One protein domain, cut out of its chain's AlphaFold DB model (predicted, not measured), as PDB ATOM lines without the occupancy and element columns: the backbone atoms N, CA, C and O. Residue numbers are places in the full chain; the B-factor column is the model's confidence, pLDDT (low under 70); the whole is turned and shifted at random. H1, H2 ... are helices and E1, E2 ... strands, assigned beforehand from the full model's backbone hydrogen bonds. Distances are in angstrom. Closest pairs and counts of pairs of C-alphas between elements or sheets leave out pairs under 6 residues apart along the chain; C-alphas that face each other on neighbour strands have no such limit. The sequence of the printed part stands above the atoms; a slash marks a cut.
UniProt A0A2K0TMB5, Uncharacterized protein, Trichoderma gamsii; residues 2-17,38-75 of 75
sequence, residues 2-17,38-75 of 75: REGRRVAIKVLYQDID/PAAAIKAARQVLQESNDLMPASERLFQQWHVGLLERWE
ATOM      1  N   ARG A   2      61.935  72.236  82.807       45.97
ATOM      2  CA  ARG A   2      63.211  71.503  82.735       45.97
ATOM      3  C   ARG A   2      62.997  70.259  81.871       45.97
ATOM      4  O   ARG A   2      62.654  69.199  82.376       45.97
ATOM      5  N   GLU A   3      63.138  70.423  80.562       65.25
ATOM      6  CA  GLU A   3      63.296  69.312  79.624       65.25
ATOM      7  C   GLU A   3      64.724  68.777  79.777       65.25
ATOM      8  O   GLU A   3      65.688  69.395  79.332       65.25
ATOM      9  N   GLY A   4      64.887  67.672  80.503       60.25
ATOM     10  CA  GLY A   4      66.201  67.059  80.686       60.25
ATOM     11  C   GLY A   4      66.205  65.978  81.757       60.25
ATOM     12  O   GLY A   4      66.314  66.291  82.933       60.25
ATOM     13  N   ARG A   5      66.114  64.715  81.315       60.31
ATOM     14  CA  ARG A   5      66.216  63.459  82.092       60.31
ATOM     15  C   ARG A   5      65.300  63.364  83.320       60.31
ATOM     16  O   ARG A   5      65.671  63.757  84.420       60.31
ATOM     17  N   ARG A   6      64.146  62.709  83.152       68.31
ATOM     18  CA  ARG A   6      63.412  62.144  84.293       68.31
ATOM     19  C   ARG A   6      64.179  60.938  84.825       68.31
ATOM     20  O   ARG A   6      64.608  60.088  84.045       68.31
ATOM     21  N   VAL A   7      64.382  60.889  86.137       81.06
ATOM     22  CA  VAL A   7      64.990  59.725  86.784       81.06
ATOM     23  C   VAL A   7      63.930  58.635  86.873       81.06
ATOM     24  O   VAL A   7      62.843  58.861  87.399       81.06
ATOM     25  N   ALA A   8      64.256  57.458  86.354       86.94
ATOM     26  CA  ALA A   8      63.405  56.283  86.429       86.94
ATOM     27  C   ALA A   8      64.115  55.161  87.192       86.94
ATOM     28  O   ALA A   8      65.346  55.085  87.219       86.94
ATOM     29  N   ILE A   9      63.323  54.292  87.805       90.56
ATOM     30  CA  ILE A   9      63.764  53.066  88.458       90.56
ATOM     31  C   ILE A   9      63.486  51.910  87.504       90.56
ATOM     32  O   ILE A   9      62.370  51.763  87.005       90.56
ATOM     33  N   LYS A  10      64.507  51.084  87.264       92.38
ATOM     34  CA  LYS A  10      64.365  49.831  86.523       92.38
ATOM     35  C   LYS A  10      63.740  48.781  87.433       92.38
ATOM     36  O   LYS A  10      64.274  48.494  88.501       92.38
ATOM     37  N   VAL A  11      62.635  48.205  86.984       94.12
ATOM     38  CA  VAL A  11      61.874  47.184  87.702       94.12
ATOM     39  C   VAL A  11      61.900  45.897  86.890       94.12
ATOM     40  O   VAL A  11      61.697  45.918  85.676       94.12
ATOM     41  N   LEU A  12      62.160  44.779  87.562       94.94
ATOM     42  CA  LEU A  12      61.964  43.444  87.009       94.94
ATOM     43  C   LEU A  12      60.640  42.918  87.550       94.94
ATOM     44  O   LEU A  12      60.429  42.939  88.760       94.94
ATOM     45  N   TYR A  13      59.751  42.479  86.666       94.50
ATOM     46  CA  TYR A  13      58.440  41.978  87.060       94.50
ATOM     47  C   TYR A  13      58.041  40.744  86.254       94.50
ATOM     48  O   TYR A  13      58.508  40.523  85.132       94.50
ATOM     49  N   GLN A  14      57.167  39.940  86.852       93.31
ATOM     50  CA  GLN A  14      56.528  38.788  86.235       93.31
ATOM     51  C   GLN A  14      55.100  38.672  86.757       93.31
ATOM     52  O   GLN A  14      54.810  39.039  87.896       93.31
ATOM     53  N   ASP A  15      54.224  38.151  85.907       91.56
ATOM     54  CA  ASP A  15      52.901  37.716  86.322       91.56
ATOM     55  C   ASP A  15      53.006  36.255  86.755       91.56
ATOM     56  O   ASP A  15      53.370  35.392  85.957       91.56
ATOM     57  N   ILE A  16      52.716  36.004  88.026       91.44
ATOM     58  CA  ILE A  16      52.713  34.671  88.628       91.44
ATOM     59  C   ILE A  16      51.299  34.327  89.086       91.44
ATOM     60  O   ILE A  16      50.487  35.215  89.364       91.44
ATOM     61  N   ASP A  17      50.989  33.038  89.145       92.75
ATOM     62  CA  ASP A  17      49.744  32.571  89.735       92.75
ATOM     63  C   ASP A  17      49.801  32.594  91.274       92.75
ATOM     64  O   ASP A  17      50.842  32.824  91.895       92.75
ATOM     65  N   PRO A  38      45.001  47.878  95.613       96.88
ATOM     66  CA  PRO A  38      43.768  47.830  94.839       96.88
ATOM     67  C   PRO A  38      44.028  47.321  93.416       96.88
ATOM     68  O   PRO A  38      44.983  47.748  92.764       96.88
ATOM     69  N   ALA A  39      43.135  46.482  92.885       94.25
ATOM     70  CA  ALA A  39      43.278  45.905  91.544       94.25
ATOM     71  C   ALA A  39      43.484  46.966  90.443       94.25
ATOM     72  O   ALA A  39      44.246  46.754  89.501       94.25
ATOM     73  N   ALA A  40      42.847  48.134  90.584       96.12
ATOM     74  CA  ALA A  40      43.025  49.255  89.665       96.12
ATOM     75  C   ALA A  40      44.467  49.794  89.660       96.12
ATOM     76  O   ALA A  40      44.996  50.103  88.595       96.12
ATOM     77  N   ALA A  41      45.117  49.859  90.827       94.19
ATOM     78  CA  ALA A  41      46.501  50.306  90.950       94.19
ATOM     79  C   ALA A  41      47.474  49.290  90.334       94.19
ATOM     80  O   ALA A  41      48.364  49.681  89.584       94.19
ATOM     81  N   ILE A  42      47.254  47.989  90.566       93.50
ATOM     82  CA  ILE A  42      48.058  46.916  89.954       93.50
ATOM     83  C   ILE A  42      47.941  46.969  88.427       93.50
ATOM     84  O   ILE A  42      48.946  46.919  87.721       93.50
ATOM     85  N   LYS A  43      46.717  47.130  87.906       95.12
ATOM     86  CA  LYS A  43      46.473  47.246  86.463       95.12
ATOM     87  C   LYS A  43      47.181  48.462  85.862       95.12
ATOM     88  O   LYS A  43      47.806  48.329  84.813       95.12
ATOM     89  N   ALA A  44      47.103  49.617  86.522       94.88
ATOM     90  CA  ALA A  44      47.784  50.830  86.075       94.88
ATOM     91  C   ALA A  44      49.312  50.655  86.074       94.88
ATOM     92  O   ALA A  44      49.961  50.976  85.082       94.88
ATOM     93  N   ALA A  45      49.882  50.079  87.138       92.50
ATOM     94  CA  ALA A  45      51.313  49.797  87.215       92.50
ATOM     95  C   ALA A  45      51.764  48.839  86.102       92.50
ATOM     96  O   ALA A  45      52.751  49.115  85.423       92.50
ATOM     97  N   ARG A  46      51.013  47.754  85.857       94.12
ATOM     98  CA  ARG A  46      51.302  46.809  84.767       94.12
ATOM     99  C   ARG A  46      51.302  47.505  83.407       94.12
ATOM    100  O   ARG A  46      52.213  47.272  82.621       94.12
ATOM    101  N   GLN A  47      50.320  48.368  83.147       95.44
ATOM    102  CA  GLN A  47      50.238  49.106  81.888       95.44
ATOM    103  C   GLN A  47      51.458  50.019  81.687       95.44
ATOM    104  O   GLN A  47      52.099  49.948  80.644       95.44
ATOM    105  N   VAL A  48      51.845  50.801  82.700       94.19
ATOM    106  CA  VAL A  48      53.028  51.683  82.627       94.19
ATOM    107  C   VAL A  48      54.323  50.883  82.423       94.19
ATOM    108  O   VAL A  48      55.193  51.267  81.636       94.19
ATOM    109  N   LEU A  49      54.463  49.741  83.101       95.06
ATOM    110  CA  LEU A  49      55.619  48.854  82.938       95.06
ATOM    111  C   LEU A  49      55.696  48.255  81.524       95.06
ATOM    112  O   LEU A  49      56.785  48.179  80.963       95.06
ATOM    113  N   GLN A  50      54.561  47.884  80.929       95.06
ATOM    114  CA  GLN A  50      54.496  47.379  79.553       95.06
ATOM    115  C   GLN A  50      54.802  48.472  78.525       95.06
ATOM    116  O   GLN A  50      55.647  48.277  77.656       95.06
ATOM    117  N   GLU A  51      54.182  49.644  78.658       94.69
ATOM    118  CA  GLU A  51      54.427  50.782  77.766       94.69
ATOM    119  C   GLU A  51      55.904  51.196  77.796       94.69
ATOM    120  O   GLU A  51      56.513  51.415  76.751       94.69
ATOM    121  N   SER A  52      56.519  51.239  78.983       93.75
ATOM    122  CA  SER A  52      57.954  51.522  79.104       93.75
ATOM    123  C   SER A  52      58.843  50.398  78.564       93.75
ATOM    124  O   SER A  52      59.919  50.688  78.039       93.75
ATOM    125  N   ASN A  53      58.401  49.136  78.632       95.12
ATOM    126  CA  ASN A  53      59.095  48.009  78.010       95.12
ATOM    127  C   ASN A  53      59.225  48.191  76.496       95.12
ATOM    128  O   ASN A  53      60.312  48.026  75.941       95.12
ATOM    129  N   ASP A  54      58.148  48.618  75.841       93.12
ATOM    130  CA  ASP A  54      58.126  48.820  74.395       93.12
ATOM    131  C   ASP A  54      59.039  49.960  73.922       93.12
ATOM    132  O   ASP A  54      59.517  49.940  72.784       93.12
ATOM    133  N   LEU A  55      59.362  50.913  74.799       90.00
ATOM    134  CA  LEU A  55      60.317  51.984  74.506       90.00
ATOM    135  C   LEU A  55      61.781  51.519  74.543       90.00
ATOM    136  O   LEU A  55      62.656  52.224  74.037       90.00
ATOM    137  N   MET A  56      62.068  50.353  75.127       89.12
ATOM    138  CA  MET A  56      63.424  49.809  75.206       89.12
ATOM    139  C   MET A  56      63.790  48.971  73.971       89.12
ATOM    140  O   MET A  56      62.909  48.380  73.328       89.12
ATOM    141  N   PRO A  57      65.095  48.845  73.652       92.44
ATOM    142  CA  PRO A  57      65.575  47.904  72.645       92.44
ATOM    143  C   PRO A  57      65.114  46.479  72.953       92.44
ATOM    144  O   PRO A  57      65.117  46.064  74.109       92.44
ATOM    145  N   ALA A  58      64.780  45.696  71.923       91.69
ATOM    146  CA  ALA A  58      64.274  44.329  72.095       91.69
ATOM    147  C   ALA A  58      65.192  43.437  72.958       91.69
ATOM    148  O   ALA A  58      64.702  42.614  73.726       91.69
ATOM    149  N   SER A  59      66.511  43.646  72.885       91.94
ATOM    150  CA  SER A  59      67.514  42.945  73.696       91.94
ATOM    151  C   SER A  59      67.438  43.245  75.196       91.94
ATOM    152  O   SER A  59      67.972  42.482  75.992       91.94
ATOM    153  N   GLU A  60      66.806  44.351  75.588       91.00
ATOM    154  CA  GLU A  60      66.719  44.824  76.976       91.00
ATOM    155  C   GLU A  60      65.328  44.629  77.592       91.00
ATOM    156  O   GLU A  60      65.147  44.862  78.785       91.00
ATOM    157  N   ARG A  61      64.350  44.178  76.799       92.38
ATOM    158  CA  ARG A  61      62.962  43.981  77.243       92.38
ATOM    159  C   ARG A  61      62.787  42.799  78.191       92.38
ATOM    160  O   ARG A  61      61.837  42.785  78.976       92.38
ATOM    161  N   LEU A  62      63.687  41.822  78.117       94.62
ATOM    162  CA  LEU A  62      63.697  40.639  78.968       94.62
ATOM    163  C   LEU A  62      65.063  40.474  79.627       94.62
ATOM    164  O   LEU A  62      66.102  40.619  78.986       94.62
ATOM    165  N   PHE A  63      65.062  40.099  80.902       94.31
ATOM    166  CA  PHE A  63      66.266  39.736  81.637       94.31
ATOM    167  C   PHE A  63      66.033  38.424  82.378       94.31
ATOM    168  O   PHE A  63      65.231  38.373  83.300       94.31
ATOM    169  N   GLN A  64      66.705  37.343  81.969       92.62
ATOM    170  CA  GLN A  64      66.523  36.006  82.563       92.62
ATOM    171  C   GLN A  64      65.043  35.577  82.672       92.62
ATOM    172  O   GLN A  64      64.630  35.029  83.685       92.62
ATOM    173  N   GLN A  65      64.251  35.825  81.621       90.75
ATOM    174  CA  GLN A  65      62.795  35.582  81.557       90.75
ATOM    175  C   GLN A  65      61.919  36.576  82.346       90.75
ATOM    176  O   GLN A  65      60.696  36.495  82.271       90.75
ATOM    177  N   TRP A  66      62.502  37.549  83.047       94.75
ATOM    178  CA  TRP A  66      61.759  38.636  83.686       94.75
ATOM    179  C   TRP A  66      61.484  39.764  82.705       94.75
ATOM    180  O   TRP A  66      62.375  40.150  81.942       94.75
ATOM    181  N   HIS A  67      60.284  40.338  82.766       95.69
ATOM    182  CA  HIS A  67      59.995  41.569  82.048       95.69
ATOM    183  C   HIS A  67      60.696  42.737  82.722       95.69
ATOM    184  O   HIS A  67      60.733  42.853  83.947       95.69
ATOM    185  N   VAL A  68      61.251  43.614  81.898       96.19
ATOM    186  CA  VAL A  68      61.913  44.828  82.356       96.19
ATOM    187  C   VAL A  68      60.964  46.006  82.156       96.19
ATOM    188  O   VAL A  68      60.472  46.212  81.060       96.19
ATOM    189  N   GLY A  69      60.714  46.815  83.174       95.25
ATOM    190  CA  GLY A  69      59.944  48.052  83.035       95.25
ATOM    191  C   GLY A  69      60.640  49.222  83.713       95.25
ATOM    192  O   GLY A  69      61.574  49.039  84.497       95.25
ATOM    193  N   LEU A  70      60.190  50.433  83.402       93.00
ATOM    194  CA  LEU A  70      60.671  51.662  84.022       93.00
ATOM    195  C   LEU A  70      59.518  52.346  84.755       93.00
ATOM    196  O   LEU A  70      58.454  52.565  84.181       93.00
ATOM    197  N   LEU A  71      59.747  52.715  86.013       90.56
ATOM    198  CA  LEU A  71      58.833  53.553  86.789       90.56
ATOM    199  C   LEU A  71      59.478  54.901  87.075       90.56
ATOM    200  O   LEU A  71      60.666  54.974  87.385       90.56
ATOM    201  N   GLU A  72      58.697  55.972  86.996       86.81
ATOM    202  CA  GLU A  72      59.171  57.294  87.395       86.81
ATOM    203  C   GLU A  72      59.497  57.303  88.891       86.81
ATOM    204  O   GLU A  72      58.720  56.829  89.722       86.81
ATOM    205  N   ARG A  73      60.666  57.843  89.244       82.69
ATOM    206  CA  ARG A  73      61.032  58.029  90.645       82.69
ATOM    207  C   ARG A  73      60.309  59.264  91.177       82.69
ATOM    208  O   ARG A  73      60.522  60.354  90.654       82.69
ATOM    209  N   TRP A  74      59.493  59.095  92.215       75.31
ATOM    210  CA  TRP A  74      58.970  60.231  92.979       75.31
ATOM    211  C   TRP A  74      60.135  60.942  93.686       75.31
ATOM    212  O   TRP A  74      60.992  60.273  94.269       75.31
ATOM    213  N   GLU A  75      60.200  62.270  93.554       63.38
ATOM    214  CA  GLU A  75      61.185  63.133  94.231       63.38
ATOM    215  C   GLU A  75      60.757  63.491  95.655       63.38
ATOM    216  O   GLU A  75      59.541  63.699  95.874       63.38
TER     217      GLU A  75
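This is residues 2 to 17 and 38 to 75 of the 75 residues of an uncharacterized protein of Trichoderma gamsii (UniProt A0A2K0TMB5). A ribbon of two antiparallel strands, E1 and E2, has a single helix, H1, packed across E2, while E1 is farther from the helix. Residues 38 to 44, of which 39 to 44 belong to H1, stick out free, and the stretches before and after E1 make the long axis. The printed part has 54 residues, with two named strands and one named helix in the order E1, H1, E2; the class is mixed, helices and strands. It is only just loose, close to compact, with a radius of gyration of the C-alphas of 12.2 A, and its outline is flat, 42 by 32 by 15 A.

E1, residues 8 to 13, and E2, residues 66 to 72, are antiparallel neighbours, with 151 degrees between their directions. N 11 and O 69 are within hydrogen-bond range at 2.8 A, as are N 67 and O 13 at 3.0 A. C-alphas 10 and 70 face each other, 4.8 A apart. H1, residues 39 to 54, has 15 pairs of C-alphas within 8 A of E2; the closest are those of Leu 49 and Gly 69, 4.4 A apart. E1 and H1 are near each other, with 6 pairs of C-alphas within 10 A. In H1, each O i to N i+4 pair is within hydrogen-bond range. Residues 62 to 63 form a short antiparallel pairing with residues 66 to 67 of E2.

E1 begins at C-alpha 8, (63.405, 56.283, 86.429), and is 15.2 A long. E2 is 19.2 A long and ends at C-alpha 72, (59.171, 57.294, 87.395). H1 is 22.9 A long, starting at C-alpha 39, (43.278, 45.905, 91.544).

The C-alphas farthest apart, those of Arg 2 and Asp 17, are 41.8 A apart. Residues 18 to 37 are not printed, and C-alphas 17 and 38 are 17.2 A apart across this cut. The link from H1 to E2 is long, with 11 residues. The mean pLDDT of the printed part is 88.8; residues 2 to 6 and residue 75 are under 70.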